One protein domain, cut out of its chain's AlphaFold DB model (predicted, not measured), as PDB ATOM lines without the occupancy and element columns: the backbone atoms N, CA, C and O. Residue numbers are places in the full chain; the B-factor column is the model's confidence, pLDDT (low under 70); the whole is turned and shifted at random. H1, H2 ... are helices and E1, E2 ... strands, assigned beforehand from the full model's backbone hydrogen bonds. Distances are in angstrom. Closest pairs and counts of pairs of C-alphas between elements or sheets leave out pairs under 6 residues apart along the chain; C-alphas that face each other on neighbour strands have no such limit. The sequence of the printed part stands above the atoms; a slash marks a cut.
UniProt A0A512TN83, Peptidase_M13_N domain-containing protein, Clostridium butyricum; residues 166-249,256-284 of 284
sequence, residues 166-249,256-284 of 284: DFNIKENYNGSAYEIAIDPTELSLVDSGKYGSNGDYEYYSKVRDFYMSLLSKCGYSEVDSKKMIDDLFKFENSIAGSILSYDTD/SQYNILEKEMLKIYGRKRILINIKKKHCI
ATOM      1  N   ASP A 166      36.472 -27.940   4.766       74.69
ATOM      2  CA  ASP A 166      35.551 -27.951   3.633       74.69
ATOM      3  C   ASP A 166      34.454 -26.899   3.836       74.69
ATOM      4  O   ASP A 166      33.608 -27.022   4.728       74.69
ATOM      5  N   PHE A 167      34.488 -25.839   3.027       76.62
ATOM      6  CA  PHE A 167      33.481 -24.786   3.024       76.62
ATOM      7  C   PHE A 167      32.542 -24.961   1.835       76.62
ATOM      8  O   PHE A 167      32.948 -24.890   0.681       76.62
ATOM      9  N   ASN A 168      31.251 -25.079   2.118       75.00
ATOM     10  CA  ASN A 168      30.207 -25.212   1.113       75.00
ATOM     11  C   ASN A 168      29.146 -24.133   1.285       75.00
ATOM     12  O   ASN A 168      28.868 -23.684   2.393       75.00
ATOM     13  N   ILE A 169      28.483 -23.767   0.194       82.00
ATOM     14  CA  ILE A 169      27.260 -22.968   0.243       82.00
ATOM     15  C   ILE A 169      26.088 -23.931   0.099       82.00
ATOM     16  O   ILE A 169      26.006 -24.666  -0.883       82.00
ATOM     17  N   LYS A 170      25.188 -23.950   1.084       76.12
ATOM     18  CA  LYS A 170      24.012 -24.825   1.085       76.12
ATOM     19  C   LYS A 170      22.753 -24.014   1.261       76.12
ATOM     20  O   LYS A 170      22.735 -23.032   1.994       76.12
ATOM     21  N   GLU A 171      21.699 -24.424   0.578       79.94
ATOM     22  CA  GLU A 171      20.369 -23.910   0.862       79.94
ATOM     23  C   GLU A 171      19.975 -24.310   2.291       79.94
ATOM     24  O   GLU A 171      20.258 -25.426   2.743       79.94
ATOM     25  N   ASN A 172      19.379 -23.382   3.034       76.94
ATOM     26  CA  ASN A 172      18.897 -23.675   4.373       76.94
ATOM     27  C   ASN A 172      17.655 -24.573   4.319       76.94
ATOM     28  O   ASN A 172      16.970 -24.680   3.306       76.94
ATOM     29  N   TYR A 173      17.328 -25.210   5.442       70.50
ATOM     30  CA  TYR A 173      16.292 -26.250   5.487       70.50
ATOM     31  C   TYR A 173      14.905 -25.810   4.976       70.50
ATOM     32  O   TYR A 173      14.117 -26.642   4.537       70.50
ATOM     33  N   ASN A 174      14.583 -24.515   5.044       79.88
ATOM     34  CA  ASN A 174      13.294 -23.982   4.599       79.88
ATOM     35  C   ASN A 174      13.326 -23.341   3.196       79.88
ATOM     36  O   ASN A 174      12.321 -22.757   2.797       79.88
ATOM     37  N   GLY A 175      14.454 -23.407   2.483       80.62
ATOM     38  CA  GLY A 175      14.595 -22.916   1.110       80.62
ATOM     39  C   GLY A 175      14.525 -21.396   0.937       80.62
ATOM     40  O   GLY A 175      14.206 -20.891  -0.135       80.62
ATOM     41  N   SER A 176      14.748 -20.631   2.007       85.69
ATOM     42  CA  SER A 176      14.607 -19.165   1.982       85.69
ATOM     43  C   SER A 176      15.930 -18.419   1.824       85.69
ATOM     44  O   SER A 176      15.930 -17.225   1.516       85.69
ATOM     45  N   ALA A 177      17.057 -19.087   2.075       83.81
ATOM     46  CA  ALA A 177      18.382 -18.488   2.026       83.81
ATOM     47  C   ALA A 177      19.477 -19.537   1.808       83.81
ATOM     48  O   ALA A 177      19.270 -20.731   1.997       83.81
ATOM     49  N   TYR A 178      20.673 -19.049   1.485       82.69
ATOM     50  CA  TYR A 178      21.896 -19.840   1.512       82.69
ATOM     51  C   TYR A 178      22.666 -19.601   2.815       82.69
ATOM     52  O   TYR A 178      22.726 -18.479   3.323       82.69
ATOM     53  N   GLU A 179      23.288 -20.654   3.327       78.88
ATOM     54  CA  GLU A 179      24.149 -20.668   4.506       78.88
ATOM     55  C   GLU A 179      25.524 -21.227   4.132       78.88
ATOM     56  O   GLU A 179      25.652 -22.022   3.197       78.88
ATOM     57  N   ILE A 180      26.563 -20.814   4.863       78.38
ATOM     58  CA  ILE A 180      27.872 -21.457   4.738       78.38
ATOM     59  C   ILE A 180      27.859 -22.699   5.619       78.38
ATOM     60  O   ILE A 180      27.637 -22.606   6.822       78.38
ATOM     61  N   ALA A 181      28.131 -23.852   5.032       75.06
ATOM     62  CA  ALA A 181      28.383 -25.088   5.737       75.06
ATOM     63  C   ALA A 181      29.885 -25.343   5.829       75.06
ATOM     64  O   ALA A 181      30.592 -25.256   4.832       75.06
ATOM     65  N   ILE A 182      30.351 -25.666   7.026       76.06
ATOM     66  CA  ILE A 182      31.674 -26.215   7.281       76.06
ATOM     67  C   ILE A 182      31.492 -27.709   7.503       76.06
ATOM     68  O   ILE A 182      30.936 -28.144   8.522       76.06
ATOM     69  N   ASP A 183      31.950 -28.470   6.527       74.12
ATOM     70  CA  ASP A 183      31.916 -29.917   6.531       74.12
ATOM     71  C   ASP A 183      33.230 -30.479   7.105       74.12
ATOM     72  O   ASP A 183      34.256 -29.787   7.141       74.12
ATOM     73  N   PRO A 184      33.208 -31.705   7.655       74.44
ATOM     74  CA  PRO A 184      34.428 -32.355   8.107       74.44
ATOM     75  C   PRO A 184      35.442 -32.517   6.971       74.44
ATOM     76  O   PRO A 184      35.063 -32.789   5.837       74.44
ATOM     77  N   THR A 185      36.728 -32.419   7.307       78.25
ATOM     78  CA  THR A 185      37.841 -32.760   6.412       78.25
ATOM     79  C   THR A 185      37.674 -34.175   5.859       78.25
ATOM     80  O   THR A 185      37.437 -35.112   6.629       78.25
ATOM     81  N   GLU A 186      37.844 -34.342   4.548       80.06
ATOM     82  CA  GLU A 186      37.914 -35.668   3.933       80.06
ATOM     83  C   GLU A 186      39.136 -36.436   4.452       80.06
ATOM     84  O   GLU A 186      40.220 -35.877   4.632       80.06
ATOM     85  N   LEU A 187      38.955 -37.728   4.709       85.12
ATOM     86  CA  LEU A 187      39.993 -38.605   5.238       85.12
ATOM     87  C   LEU A 187      40.502 -39.547   4.145       85.12
ATOM     88  O   LEU A 187      39.718 -40.037   3.335       85.12
ATOM     89  N   SER A 188      41.787 -39.893   4.180       87.81
ATOM     90  CA  SER A 188      42.419 -40.832   3.241       87.81
ATOM     91  C   SER A 188      41.748 -42.210   3.206       87.81
ATOM     92  O   SER A 188      41.724 -42.853   2.160       87.81
ATOM     93  N   LEU A 189      41.194 -42.683   4.333       86.81
ATOM     94  CA  LEU A 189      40.447 -43.948   4.388       86.81
ATOM     95  C   LEU A 189      38.946 -43.790   4.097       86.81
ATOM     96  O   LEU A 189      38.202 -44.770   4.201       86.81
ATOM     97  N   VAL A 190      38.516 -42.578   3.730       84.69
ATOM     98  CA  VAL A 190      37.143 -42.136   3.438       84.69
ATOM     99  C   VAL A 190      36.208 -42.167   4.654       84.69
ATOM    100  O   VAL A 190      35.516 -41.191   4.920       84.69
ATOM    101  N   ASP A 191      36.215 -43.252   5.422       84.75
ATOM    102  CA  ASP A 191      35.395 -43.437   6.614       84.75
ATOM    103  C   ASP A 191      36.230 -43.302   7.894       84.75
ATOM    104  O   ASP A 191      37.250 -43.972   8.086       84.75
ATOM    105  N   SER A 192      35.765 -42.447   8.802       85.75
ATOM    106  CA  SER A 192      36.393 -42.202  10.100       85.75
ATOM    107  C   SER A 192      36.413 -43.440  11.003       85.75
ATOM    108  O   SER A 192      37.348 -43.598  11.790       85.75
ATOM    109  N   GLY A 193      35.446 -44.354  10.845       84.31
ATOM    110  CA  GLY A 193      35.363 -45.617  11.588       84.31
ATOM    111  C   GLY A 193      36.525 -46.579  11.317       84.31
ATOM    112  O   GLY A 193      36.810 -47.454  12.136       84.31
ATOM    113  N   LYS A 194      37.252 -46.381  10.208       86.06
ATOM    114  CA  LYS A 194      38.421 -47.189   9.825       86.06
ATOM    115  C   LYS A 194      39.714 -46.785  10.536       86.06
ATOM    116  O   LYS A 194      40.719 -47.486  10.419       86.06
ATOM    117  N   TYR A 195      39.718 -45.670  11.264       86.25
ATOM    118  CA  TYR A 195      40.869 -45.212  12.041       86.25
ATOM    119  C   TYR A 195      40.818 -45.782  13.467       86.25
ATOM    120  O   TYR A 195      39.766 -45.840  14.100       86.25
ATOM    121  N   GLY A 196      41.968 -46.195  14.008       77.06
ATOM    122  CA  GLY A 196      42.065 -46.824  15.330       77.06
ATOM    123  C   GLY A 196      42.101 -48.357  15.285       77.06
ATOM    124  O   GLY A 196      42.732 -48.948  14.415       77.06
ATOM    125  N   SER A 197      41.492 -49.015  16.276       64.81
ATOM    126  CA  SER A 197      41.672 -50.455  16.547       64.81
ATOM    127  C   SER A 197      40.982 -51.403  15.559       64.81
ATOM    128  O   SER A 197      41.290 -52.590  15.565       64.81
ATOM    129  N   ASN A 198      40.079 -50.890  14.721       57.94
ATOM    130  CA  ASN A 198      39.255 -51.672  13.790       57.94
ATOM    131  C   ASN A 198      39.751 -51.578  12.333       57.94
ATOM    132  O   ASN A 198      38.978 -51.791  11.403       57.94
ATOM    133  N   GLY A 199      41.013 -51.194  12.125       62.19
ATOM    134  CA  GLY A 199      41.528 -50.850  10.801       62.19
ATOM    135  C   GLY A 199      41.542 -52.016   9.810       62.19
ATOM    136  O   GLY A 199      42.057 -53.097  10.097       62.19
ATOM    137  N   ASP A 200      41.045 -51.754   8.603       70.25
ATOM    138  CA  ASP A 200      41.301 -52.575   7.421       70.25
ATOM    139  C   ASP A 200      42.761 -52.366   6.981       70.25
ATOM    140  O   ASP A 200      43.099 -51.423   6.255       70.25
ATOM    141  N   TYR A 201      43.652 -53.220   7.492       75.44
ATOM    142  CA  TYR A 201      45.090 -53.137   7.237       75.44
ATOM    143  C   TYR A 201      45.448 -53.267   5.750       75.44
ATOM    144  O   TYR A 201      46.441 -52.678   5.316       75.44
ATOM    145  N   GLU A 202      44.662 -54.012   4.966       80.88
ATOM    146  CA  GLU A 202      44.924 -54.188   3.539       80.88
ATOM    147  C   GLU A 202      44.607 -52.902   2.769       80.88
ATOM    148  O   GLU A 202      45.447 -52.410   2.008       80.88
ATOM    149  N   TYR A 203      43.432 -52.313   3.009       82.56
ATOM    150  CA  TYR A 203      43.053 -51.034   2.409       82.56
ATOM    151  C   TYR A 203      44.016 -49.913   2.821       82.56
ATOM    152  O   TYR A 203      44.490 -49.155   1.973       82.56
ATOM    153  N   TYR A 204      44.398 -49.865   4.101       84.12
ATOM    154  CA  TYR A 204      45.392 -48.921   4.611       84.12
ATOM    155  C   TYR A 204      46.738 -49.032   3.878       84.12
ATOM    156  O   TYR A 204      47.317 -48.013   3.495       84.12
ATOM    157  N   SER A 205      47.234 -50.253   3.645       86.69
ATOM    158  CA  SER A 205      48.485 -50.462   2.902       86.69
ATOM    159  C   SER A 205      48.376 -49.946   1.468       86.69
ATOM    160  O   SER A 205      49.246 -49.200   1.024       86.69
ATOM    161  N   LYS A 206      47.278 -50.264   0.769       89.94
ATOM    162  CA  LYS A 206      47.044 -49.832  -0.620       89.94
ATOM    163  C   LYS A 206      47.012 -48.308  -0.761       89.94
ATOM    164  O   LYS A 206      47.617 -47.768  -1.686       89.94
ATOM    165  N   VAL A 207      46.360 -47.605   0.168       90.62
ATOM    166  CA  VAL A 207      46.324 -46.130   0.179       90.62
ATOM    167  C   VAL A 207      47.726 -45.547   0.382       90.62
ATOM    168  O   VAL A 207      48.117 -44.596  -0.295       90.62
ATOM    169  N   ARG A 208      48.532 -46.140   1.268       91.75
ATOM    170  CA  ARG A 208      49.915 -45.694   1.482       91.75
ATOM    171  C   ARG A 208      50.808 -45.939   0.276       91.75
ATOM    172  O   ARG A 208      51.598 -45.059  -0.061       91.75
ATOM    173  N   ASP A 209      50.672 -47.086  -0.380       92.06
ATOM    174  CA  ASP A 209      51.416 -47.401  -1.602       92.06
ATOM    175  C   ASP A 209      51.064 -46.420  -2.728       92.06
ATOM    176  O   ASP A 209      51.950 -45.944  -3.444       92.06
ATOM    177  N   PHE A 210      49.786 -46.037  -2.833       92.75
ATOM    178  CA  PHE A 210      49.339 -44.995  -3.753       92.75
ATOM    179  C   PHE A 210      50.020 -43.646  -3.469       92.75
ATOM    180  O   PHE A 210      50.609 -43.063  -4.381       92.75
ATOM    181  N   TYR A 211      50.033 -43.176  -2.216       92.69
ATOM    182  CA  TYR A 211      50.712 -41.922  -1.865       92.69
ATOM    183  C   TYR A 211      52.226 -41.978  -2.059       92.69
ATOM    184  O   TYR A 211      52.809 -41.005  -2.535       92.69
ATOM    185  N   MET A 212      52.870 -43.110  -1.763       93.69
ATOM    186  CA  MET A 212      54.293 -43.300  -2.057       93.69
ATOM    187  C   MET A 212      54.572 -43.171  -3.559       93.69
ATOM    188  O   MET A 212      55.514 -42.484  -3.955       93.69
ATOM    189  N   SER A 213      53.736 -43.789  -4.404       92.81
ATOM    190  CA  SER A 213      53.857 -43.691  -5.863       92.81
ATOM    191  C   SER A 213      53.688 -42.252  -6.354       92.81
ATOM    192  O   SER A 213      54.451 -41.781  -7.199       92.81
ATOM    193  N   LEU A 214      52.710 -41.541  -5.799       90.12
ATOM    194  CA  LEU A 214      52.381 -40.176  -6.179       90.12
ATOM    195  C   LEU A 214      53.473 -39.178  -5.780       90.12
ATOM    196  O   LEU A 214      53.957 -38.428  -6.624       90.12
ATOM    197  N   LEU A 215      53.934 -39.227  -4.529       89.06
ATOM    198  CA  LEU A 215      55.008 -38.362  -4.035       89.06
ATOM    199  C   LEU A 215      56.327 -38.620  -4.774       89.06
ATOM    200  O   LEU A 215      57.037 -37.674  -5.114       89.06
ATOM    201  N   SER A 216      56.617 -39.878  -5.117       89.44
ATOM    202  CA  SER A 216      57.768 -40.214  -5.959       89.44
ATOM    203  C   SER A 216      57.676 -39.566  -7.347       89.44
ATOM    204  O   SER A 216      58.669 -39.025  -7.832       89.44
ATOM    205  N   LYS A 217      56.488 -39.545  -7.970       86.25
ATOM    206  CA  LYS A 217      56.263 -38.853  -9.255       86.25
ATOM    207  C   LYS A 217      56.410 -37.336  -9.150       86.25
ATOM    208  O   LYS A 217      56.769 -36.711 -10.139       86.25
ATOM    209  N   CYS A 218      56.175 -36.767  -7.970       84.75
ATOM    210  CA  CYS A 218      56.420 -35.356  -7.673       84.75
ATOM    211  C   CYS A 218      57.883 -35.048  -7.293       84.75
ATOM    212  O   CYS A 218      58.196 -33.899  -7.006       84.75
ATOM    213  N   GLY A 219      58.783 -36.041  -7.289       85.69
ATOM    214  CA  GLY A 219      60.214 -35.845  -7.030       85.69
ATOM    215  C   GLY A 219      60.630 -35.895  -5.557       85.69
ATOM    216  O   GLY A 219      61.795 -35.638  -5.250       85.69
ATOM    217  N   TYR A 220      59.726 -36.253  -4.639       87.56
ATOM    218  CA  TYR A 220      60.072 -36.405  -3.225       87.56
ATOM    219  C   TYR A 220      60.905 -37.666  -2.977       87.56
ATOM    220  O   TYR A 220      60.704 -38.712  -3.601       87.56
ATOM    221  N   SER A 221      61.835 -37.585  -2.019       92.31
ATOM    222  CA  SER A 221      62.621 -38.744  -1.596       92.31
ATOM    223  C   SER A 221      61.736 -39.779  -0.891       92.31
ATOM    224  O   SER A 221      60.699 -39.440  -0.317       92.31
ATOM    225  N   GLU A 222      62.146 -41.048  -0.879       94.69
ATOM    226  CA  GLU A 222      61.414 -42.104  -0.160       94.69
ATOM    227  C   GLU A 222      61.286 -41.788   1.341       94.69
ATOM    228  O   GLU A 222      60.231 -41.990   1.946       94.69
ATOM    229  N   VAL A 223      62.350 -41.239   1.936       95.00
ATOM    230  CA  VAL A 223      62.399 -40.871   3.358       95.00
ATOM    231  C   VAL A 223      61.417 -39.743   3.665       95.00
ATOM    232  O   VAL A 223      60.655 -39.844   4.631       95.00
ATOM    233  N   ASP A 224      61.406 -38.693   2.840       89.25
ATOM    234  CA  ASP A 224      60.490 -37.565   3.013       89.25
ATOM    235  C   ASP A 224      59.047 -37.994   2.759       89.25
ATOM    236  O   ASP A 224      58.170 -37.685   3.564       89.25
ATOM    237  N   SER A 225      58.813 -38.799   1.718       91.62
ATOM    238  CA  SER A 225      57.490 -39.329   1.378       91.62
ATOM    239  C   SER A 225      56.906 -40.147   2.526       91.62
ATOM    240  O   SER A 225      55.788 -39.897   2.975       91.62
ATOM    241  N   LYS A 226      57.692 -41.075   3.087       93.94
ATOM    242  CA  LYS A 226      57.269 -41.875   4.241       93.94
ATOM    243  C   LYS A 226      56.931 -40.991   5.435       93.94
ATOM    244  O   LYS A 226      55.915 -41.210   6.095       93.94
ATOM    245  N   LYS A 227      57.764 -39.983   5.702       91.38
ATOM    246  CA  LYS A 227      57.530 -39.034   6.786       91.38
ATOM    247  C   LYS A 227      56.244 -38.231   6.571       91.38
ATOM    248  O   LYS A 227      55.489 -38.094   7.527       91.38
ATOM    249  N   MET A 228      55.994 -37.725   5.363       89.25
ATOM    250  CA  MET A 228      54.780 -36.975   5.016       89.25
ATOM    251  C   MET A 228      53.527 -37.828   5.193       89.25
ATOM    252  O   MET A 228      52.582 -37.392   5.842       89.25
ATOM    253  N   ILE A 229      53.545 -39.067   4.697       90.75
ATOM    254  CA  ILE A 229      52.421 -40.001   4.830       90.75
ATOM    255  C   ILE A 229      52.185 -40.356   6.306       90.75
ATOM    256  O   ILE A 229      51.051 -40.336   6.776       90.75
ATOM    257  N   ASP A 230      53.237 -40.641   7.081       91.69
ATOM    258  CA  ASP A 230      53.104 -40.896   8.524       91.69
ATOM    259  C   ASP A 230      52.518 -39.701   9.276       91.69
ATOM    260  O   ASP A 230      51.761 -39.863  10.231       91.69
ATOM    261  N   ASP A 231      52.903 -38.498   8.874       89.69
ATOM    262  CA  ASP A 231      52.446 -37.253   9.466       89.69
ATOM    263  C   ASP A 231      50.980 -36.953   9.089       89.69
ATOM    264  O   ASP A 231      50.197 -36.611   9.980       89.69
ATOM    265  N   LEU A 232      50.571 -37.214   7.842       89.44
ATOM    266  CA  LEU A 232      49.170 -37.195   7.402       89.44
ATOM    267  C   LEU A 232      48.315 -38.151   8.236       89.44
ATOM    268  O   LEU A 232      47.363 -37.720   8.880       89.44
ATOM    269  N   PHE A 233      48.679 -39.434   8.310       89.44
ATOM    270  CA  PHE A 233      47.869 -40.417   9.035       89.44
ATOM    271  C   PHE A 233      47.823 -40.157  10.546       89.44
ATOM    272  O   PHE A 233      46.839 -40.503  11.200       89.44
ATOM    273  N   LYS A 234      48.849 -39.527  11.138       90.12
ATOM    274  CA  LYS A 234      48.775 -39.038  12.528       90.12
ATOM    275  C   LYS A 234      47.765 -37.905  12.674       90.12
ATOM    276  O   LYS A 234      47.024 -37.889  13.656       90.12
ATOM    277  N   PHE A 235      47.765 -36.956  11.740       87.62
ATOM    278  CA  PHE A 235      46.801 -35.862  11.731       87.62
ATOM    279  C   PHE A 235      45.375 -36.397  11.564       87.62
ATOM    280  O   PHE A 235      44.529 -36.121  12.413       87.62
ATOM    281  N   GLU A 236      45.132 -37.243  10.566       88.00
ATOM    282  CA  GLU A 236      43.825 -37.853  10.318       88.00
ATOM    283  C   GLU A 236      43.330 -38.672  11.508       88.00
ATOM    284  O   GLU A 236      42.216 -38.450  11.965       88.00
ATOM    285  N   ASN A 237      44.169 -39.527  12.109       88.88
ATOM    286  CA  ASN A 237      43.804 -40.245  13.339       88.88
ATOM    287  C   ASN A 237      43.394 -39.291  14.475       88.88
ATOM    288  O   ASN A 237      42.522 -39.622  15.277       88.88
ATOM    289  N   SER A 238      44.015 -38.108  14.565       88.31
ATOM    290  CA  SER A 238      43.693 -37.128  15.609       88.31
ATOM    291  C   SER A 238      42.329 -36.458  15.414       88.31
ATOM    292  O   SER A 238      41.718 -36.036  16.398       88.31
ATOM    293  N   ILE A 239      41.839 -36.390  14.172       84.75
ATOM    294  CA  ILE A 239      40.544 -35.788  13.837       84.75
ATOM    295  C   ILE A 239      39.454 -36.828  13.555       84.75
ATOM    296  O   ILE A 239      38.289 -36.502  13.727       84.75
ATOM    297  N   ALA A 240      39.786 -38.075  13.211       85.56
ATOM    298  CA  ALA A 240      38.820 -39.097  12.801       85.56
ATOM    299  C   ALA A 240      37.742 -39.343  13.862       85.56
ATOM    300  O   ALA A 240      36.557 -39.313  13.560       85.56
ATOM    301  N   GLY A 241      38.122 -39.428  15.141       82.44
ATOM    302  CA  GLY A 241      37.157 -39.559  16.240       82.44
ATOM    303  C   GLY A 241      36.239 -38.342  16.444       82.44
ATOM    304  O   GLY A 241      35.486 -38.315  17.415       82.44
ATOM    305  N   SER A 242      36.354 -37.306  15.614       81.31
ATOM    306  CA  SER A 242      35.524 -36.099  15.584       81.31
ATOM    307  C   SER A 242      34.579 -36.038  14.386       81.31
ATOM    308  O   SER A 242      33.826 -35.072  14.267       81.31
ATOM    309  N   ILE A 243      34.636 -37.044  13.518       80.69
ATOM    310  CA  ILE A 243      33.892 -37.165  12.271       80.69
ATOM    311  C   ILE A 243      32.949 -38.359  12.436       80.69
ATOM    312  O   ILE A 243      33.310 -39.348  13.072       80.69
ATOM    313  N   LEU A 244      31.721 -38.251  11.930       80.56
ATOM    314  CA  LEU A 244      30.790 -39.379  11.954       80.56
ATOM    315  C   LEU A 244      31.279 -40.466  10.994       80.56
ATOM    316  O   LEU A 244      31.768 -40.160   9.906       80.56
ATOM    317  N   SER A 245      31.170 -41.723  11.408       82.25
ATOM    318  CA  SER A 245      31.434 -42.862  10.526       82.25
ATOM    319  C   SER A 245      30.202 -43.156   9.676       82.25
ATOM    320  O   SER A 245      29.086 -42.833  10.089       82.25
ATOM    321  N   TYR A 246      30.379 -43.781   8.515       80.50
ATOM    322  CA  TYR A 246      29.256 -44.183   7.660       80.50
ATOM    323  C   TYR A 246      28.318 -45.197   8.319       80.50
ATOM    324  O   TYR A 246      27.122 -45.169   8.048       80.50
ATOM    325  N   ASP A 247      28.825 -45.999   9.255       76.94
ATOM    326  CA  ASP A 247      28.015 -46.945  10.030       76.94
ATOM    327  C   ASP A 247      27.297 -46.286  11.223       76.94
ATOM    328  O   ASP A 247      26.691 -46.963  12.057       76.94
ATOM    329  N   THR A 248      27.373 -44.955  11.351       75.44
ATOM    330  CA  THR A 248      26.651 -44.242  12.407       75.44
ATOM    331  C   THR A 248      25.154 -44.302  12.126       75.44
ATOM    332  O   THR A 248      24.663 -43.686  11.183       75.44
ATOM    333  N   ASP A 249      24.422 -44.995  12.993       72.44
ATOM    334  CA  ASP A 249      22.962 -45.017  12.987       72.44
ATOM    335  C   ASP A 249      22.398 -43.586  13.097       72.44
ATOM    336  O   ASP A 249      22.779 -42.820  13.988       72.44
ATOM    337  N   SER A 256      21.299 -31.700  17.216       50.53
ATOM    338  CA  SER A 256      22.070 -30.535  17.672       50.53
ATOM    339  C   SER A 256      23.446 -30.407  16.997       50.53
ATOM    340  O   SER A 256      24.111 -29.381  17.124       50.53
ATOM    341  N   GLN A 257      23.899 -31.413  16.241       48.16
ATOM    342  CA  GLN A 257      25.084 -31.320  15.384       48.16
ATOM    343  C   GLN A 257      24.858 -30.403  14.169       48.16
ATOM    344  O   GLN A 257      25.836 -29.905  13.616       48.16
ATOM    345  N   TYR A 258      23.605 -30.068  13.827       52.12
ATOM    346  CA  TYR A 258      23.276 -28.890  13.016       52.12
ATOM    347  C   TYR A 258      23.402 -27.628  13.877       52.12
ATOM    348  O   TYR A 258      22.420 -27.045  14.335       52.12
ATOM    349  N   ASN A 259      24.642 -27.207  14.130       56.31
ATOM    350  CA  ASN A 259      24.895 -25.965  14.848       56.31
ATOM    351  C   ASN A 259      24.835 -24.814  13.857       56.31
ATOM    352  O   ASN A 259      25.827 -24.536  13.189       56.31
ATOM    353  N   ILE A 260      23.681 -24.153  13.782       53.88
ATOM    354  CA  ILE A 260      23.592 -22.817  13.198       53.88
ATOM    355  C   ILE A 260      24.289 -21.872  14.180       53.88
ATOM    356  O   ILE A 260      23.711 -21.447  15.180       53.88
ATOM    357  N   LEU A 261      25.564 -21.600  13.932       52.59
ATOM    358  CA  LEU A 261      26.355 -20.656  14.702       52.59
ATOM    359  C   LEU A 261      26.283 -19.280  14.039       52.59
ATOM    360  O   LEU A 261      26.451 -19.129  12.827       52.59
ATOM    361  N   GLU A 262      26.067 -18.241  14.844       49.03
ATOM    362  CA  GLU A 262      26.356 -16.881  14.401       49.03
ATOM    363  C   GLU A 262      27.873 -16.731  14.199       49.03
ATOM    364  O   GLU A 262      28.668 -17.310  14.942       49.03
ATOM    365  N   LYS A 263      28.287 -15.937  13.203       48.47
ATOM    366  CA  LYS A 263      29.695 -15.728  12.799       48.47
ATOM    367  C   LYS A 263      30.652 -15.442  13.973       48.47
ATOM    368  O   LYS A 263      31.829 -15.782  13.906       48.47
ATOM    369  N   GLU A 264      30.160 -14.833  15.050       44.22
ATOM    370  CA  GLU A 264      30.940 -14.478  16.244       44.22
ATOM    371  C   GLU A 264      31.278 -15.674  17.157       44.22
ATOM    372  O   GLU A 264      32.216 -15.590  17.951       44.22
ATOM    373  N   MET A 265      30.580 -16.806  17.009       43.38
ATOM    374  CA  MET A 265      30.777 -18.031  17.797       43.38
ATOM    375  C   MET A 265      31.879 -18.956  17.246       43.38
ATOM    376  O   MET A 265      32.183 -19.975  17.861       43.38
ATOM    377  N   LEU A 266      32.538 -18.604  16.134       50.81
ATOM    378  CA  LEU A 266      33.612 -19.395  15.494       50.81
ATOM    379  C   LEU A 266      34.938 -19.445  16.278       50.81
ATOM    380  O   LEU A 266      35.997 -19.753  15.729       50.81
ATOM    381  N   LYS A 267      34.916 -19.168  17.583       41.75
ATOM    382  CA  LYS A 267      36.069 -19.394  18.454       41.75
ATOM    383  C   LYS A 267      36.032 -20.826  18.979       41.75
ATOM    384  O   LYS A 267      35.486 -21.080  20.041       41.75
ATOM    385  N   ILE A 268      36.717 -21.704  18.241       47.16
ATOM    386  CA  ILE A 268      37.206 -23.025  18.668       47.16
ATOM    387  C   ILE A 268      36.100 -24.025  19.015       47.16
ATOM    388  O   ILE A 268      35.653 -24.044  20.152       47.16
ATOM    389  N   TYR A 269      35.809 -24.979  18.125       40.62
ATOM    390  CA  TYR A 269      35.320 -26.296  18.551       40.62
ATOM    391  C   TYR A 269      35.810 -27.403  17.615       40.62
ATOM    392  O   TYR A 269      35.587 -27.365  16.410       40.62
ATOM    393  N   GLY A 270      36.476 -28.402  18.199       39.47
ATOM    394  CA  GLY A 270      36.581 -29.735  17.611       39.47
ATOM    395  C   GLY A 270      35.277 -30.518  17.810       39.47
ATOM    396  O   GLY A 270      34.476 -30.174  18.682       39.47
ATOM    397  N   ARG A 271      35.116 -31.598  17.028       33.12
ATOM    398  CA  ARG A 271      33.999 -32.571  17.039       33.12
ATOM    399  C   ARG A 271      32.684 -32.233  16.333       33.12
ATOM    400  O   ARG A 271      31.716 -32.930  16.617       33.12
ATOM    401  N   LYS A 272      32.572 -31.236  15.442       40.31
ATOM    402  CA  LYS A 272      31.260 -30.931  14.822       40.31
ATOM    403  C   LYS A 272      31.345 -30.379  13.396       40.31
ATOM    404  O   LYS A 272      32.249 -29.611  13.089       40.31
ATOM    405  N   ARG A 273      30.340 -30.717  12.578       37.84
ATOM    406  CA  ARG A 273      29.930 -29.968  11.376       37.84
ATOM    407  C   ARG A 273      29.381 -28.611  11.841       37.84
ATOM    408  O   ARG A 273      28.592 -28.571  12.787       37.84
ATOM    409  N   ILE A 274      29.828 -27.503  11.258       42.78
ATOM    410  CA  ILE A 274      29.469 -26.144  11.709       42.78
ATOM    411  C   ILE A 274      28.726 -25.437  10.575       42.78
ATOM    412  O   ILE A 274      29.265 -25.311   9.489       42.78
ATOM    413  N   LEU A 275      27.509 -24.942  10.804       37.34
ATOM    414  CA  LEU A 275      26.792 -24.105   9.835       37.34
ATOM    415  C   LEU A 275      26.885 -22.642  10.284       37.34
ATOM    416  O   LEU A 275      26.579 -22.328  11.430       37.34
ATOM    417  N   ILE A 276      27.308 -21.734   9.410       40.69
ATOM    418  CA  ILE A 276      27.364 -20.294   9.677       40.69
ATOM    419  C   ILE A 276      26.237 -19.612   8.909       40.69
ATOM    420  O   ILE A 276      26.247 -19.539   7.676       40.69
ATOM    421  N   ASN A 277      25.291 -19.035   9.647       31.58
ATOM    422  CA  ASN A 277      24.247 -18.208   9.055       31.58
ATOM    423  C   ASN A 277      24.802 -16.799   8.797       31.58
ATOM    424  O   ASN A 277      25.051 -16.025   9.728       31.58
ATOM    425  N   ILE A 278      25.019 -16.453   7.527       34.03
ATOM    426  CA  ILE A 278      25.357 -15.083   7.136       34.03
ATOM    427  C   ILE A 278      24.051 -14.340   6.869       34.03
ATOM    428  O   ILE A 278      23.576 -14.254   5.737       34.03
ATOM    429  N   LYS A 279      23.480 -13.726   7.910       29.41
ATOM    430  CA  LYS A 279      22.476 -12.680   7.690       29.41
ATOM    431  C   LYS A 279      23.139 -11.536   6.927       29.41
ATOM    432  O   LYS A 279      24.013 -10.854   7.463       29.41
ATOM    433  N   LYS A 280      22.710 -11.310   5.679       33.22
ATOM    434  CA  LYS A 280      23.047 -10.117   4.887       33.22
ATOM    435  C   LYS A 280      22.782  -8.853   5.717       33.22
ATOM    436  O   LYS A 280      21.658  -8.362   5.773       33.22
ATOM    437  N   LYS A 281      23.825  -8.257   6.291       32.34
ATOM    438  CA  LYS A 281      23.870  -6.805   6.481       32.34
ATOM    439  C   LYS A 281      24.542  -6.222   5.247       32.34
ATOM    440  O   LYS A 281      25.757  -6.156   5.189       32.34
ATOM    441  N   HIS A 282      23.699  -5.884   4.272       32.12
ATOM    442  CA  HIS A 282      23.918  -4.871   3.238       32.12
ATOM    443  C   HIS A 282      25.296  -4.890   2.557       32.12
ATOM    444  O   HIS A 282      26.229  -4.253   3.035       32.12
ATOM    445  N   CYS A 283      25.362  -5.494   1.372       26.22
ATOM    446  CA  CYS A 283      26.267  -5.032   0.323       26.22
ATOM    447  C   CYS A 283      25.436  -4.847  -0.950       26.22
ATOM    448  O   CYS A 283      24.649  -5.728  -1.302       26.22
ATOM    449  N   ILE A 284      25.563  -3.639  -1.497       31.81
ATOM    450  CA  ILE A 284      24.931  -3.081  -2.699       31.81
ATOM    451  C   ILE A 284      25.401  -3.846  -3.935       31.81
ATOM    452  O   ILE A 284      26.596  -4.218  -3.947       31.81
TER     453      ILE A 284
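What this domain is: This is residues 166 to 249 and 256 to 284 of the 284 residues of the protein "Peptidase_M13_N domain-containing protein" of Clostridium butyricum (UniProt A0A512TN83). The model has two separate parts: a small twisted sheet of four short strands, E1 to E4, with no named helix over either face, and a pair of helices, H1 and H2, that meet near their linked ends as a V. The long link of residues 184 to 200 leads from the sheet to the helices, and after E4 the tail of residues 278 to 284 runs away from the sheet. The printed part has 113 residues, with two named helices and four named strands in the order E1 E2 H1 H2 E3 E4; the sheet, E1 E2 E4 E3, is mixed. The class is mixed, helices and strands, with under half of the printed residues, 56, in named elements. The whole is loose, with a radius of gyration of the C-alphas of 18.4 A and spans of 53 by 38 by 25 A.

Where its parts are: E1, residues 166 to 171, begins at C-alpha 166 (35.551, -27.951, 3.633) and is 16.0 A long. E2, residues 178 to 183, is 15.1 A long. H1, residues 201 to 217, begins at C-alpha 201 (45.090, -53.137, 7.237) and is 24.5 A long. H2, residues 222 to 240, is 26.2 A long. E3 is residues 259 to 262, 9.2 A. E4, residues 274 to 277, is 9.9 A long and ends at C-alpha 277 (24.247, -18.208, 9.055).

How they stand to each other: The sheet is only just strongly twisted, its C-alphas up to 4.3 A off the best plane. E1, an edge strand, and E2 form a hairpin, antiparallel at 148 degrees, with N 181 and O 168 2.7 A apart. E2 and E4 are antiparallel at 163 degrees, with N 182 and O 274 2.7 A apart. E4 and the edge strand E3 are parallel at 45 degrees, with N 261 and O 275 2.8 A apart. H1 and H2 touch, H2 with residues 222 to 229 alone; their closest C-alphas, those of Leu 215 and Ser 225, are 6.0 A apart. They run opposite ways at a steep tilt of 47 degrees. Neither helix is on the sheet. In H1 and H2 every O i to N i+4 pair is within hydrogen-bond range.

The domain as a whole: The two C-alphas farthest apart, those of Glu 202 and Ile 284, are 55.2 A apart. Residues 250 to 255 are not printed, and C-alphas 249 and 256 are 15.2 A apart across this cut. The links E2 to H1 and E3 to E4 are long, and H1 to H2 is tight. The mean pLDDT of the printed part is 72.7; residues 197 to 199 and 256 to 284 are under 70.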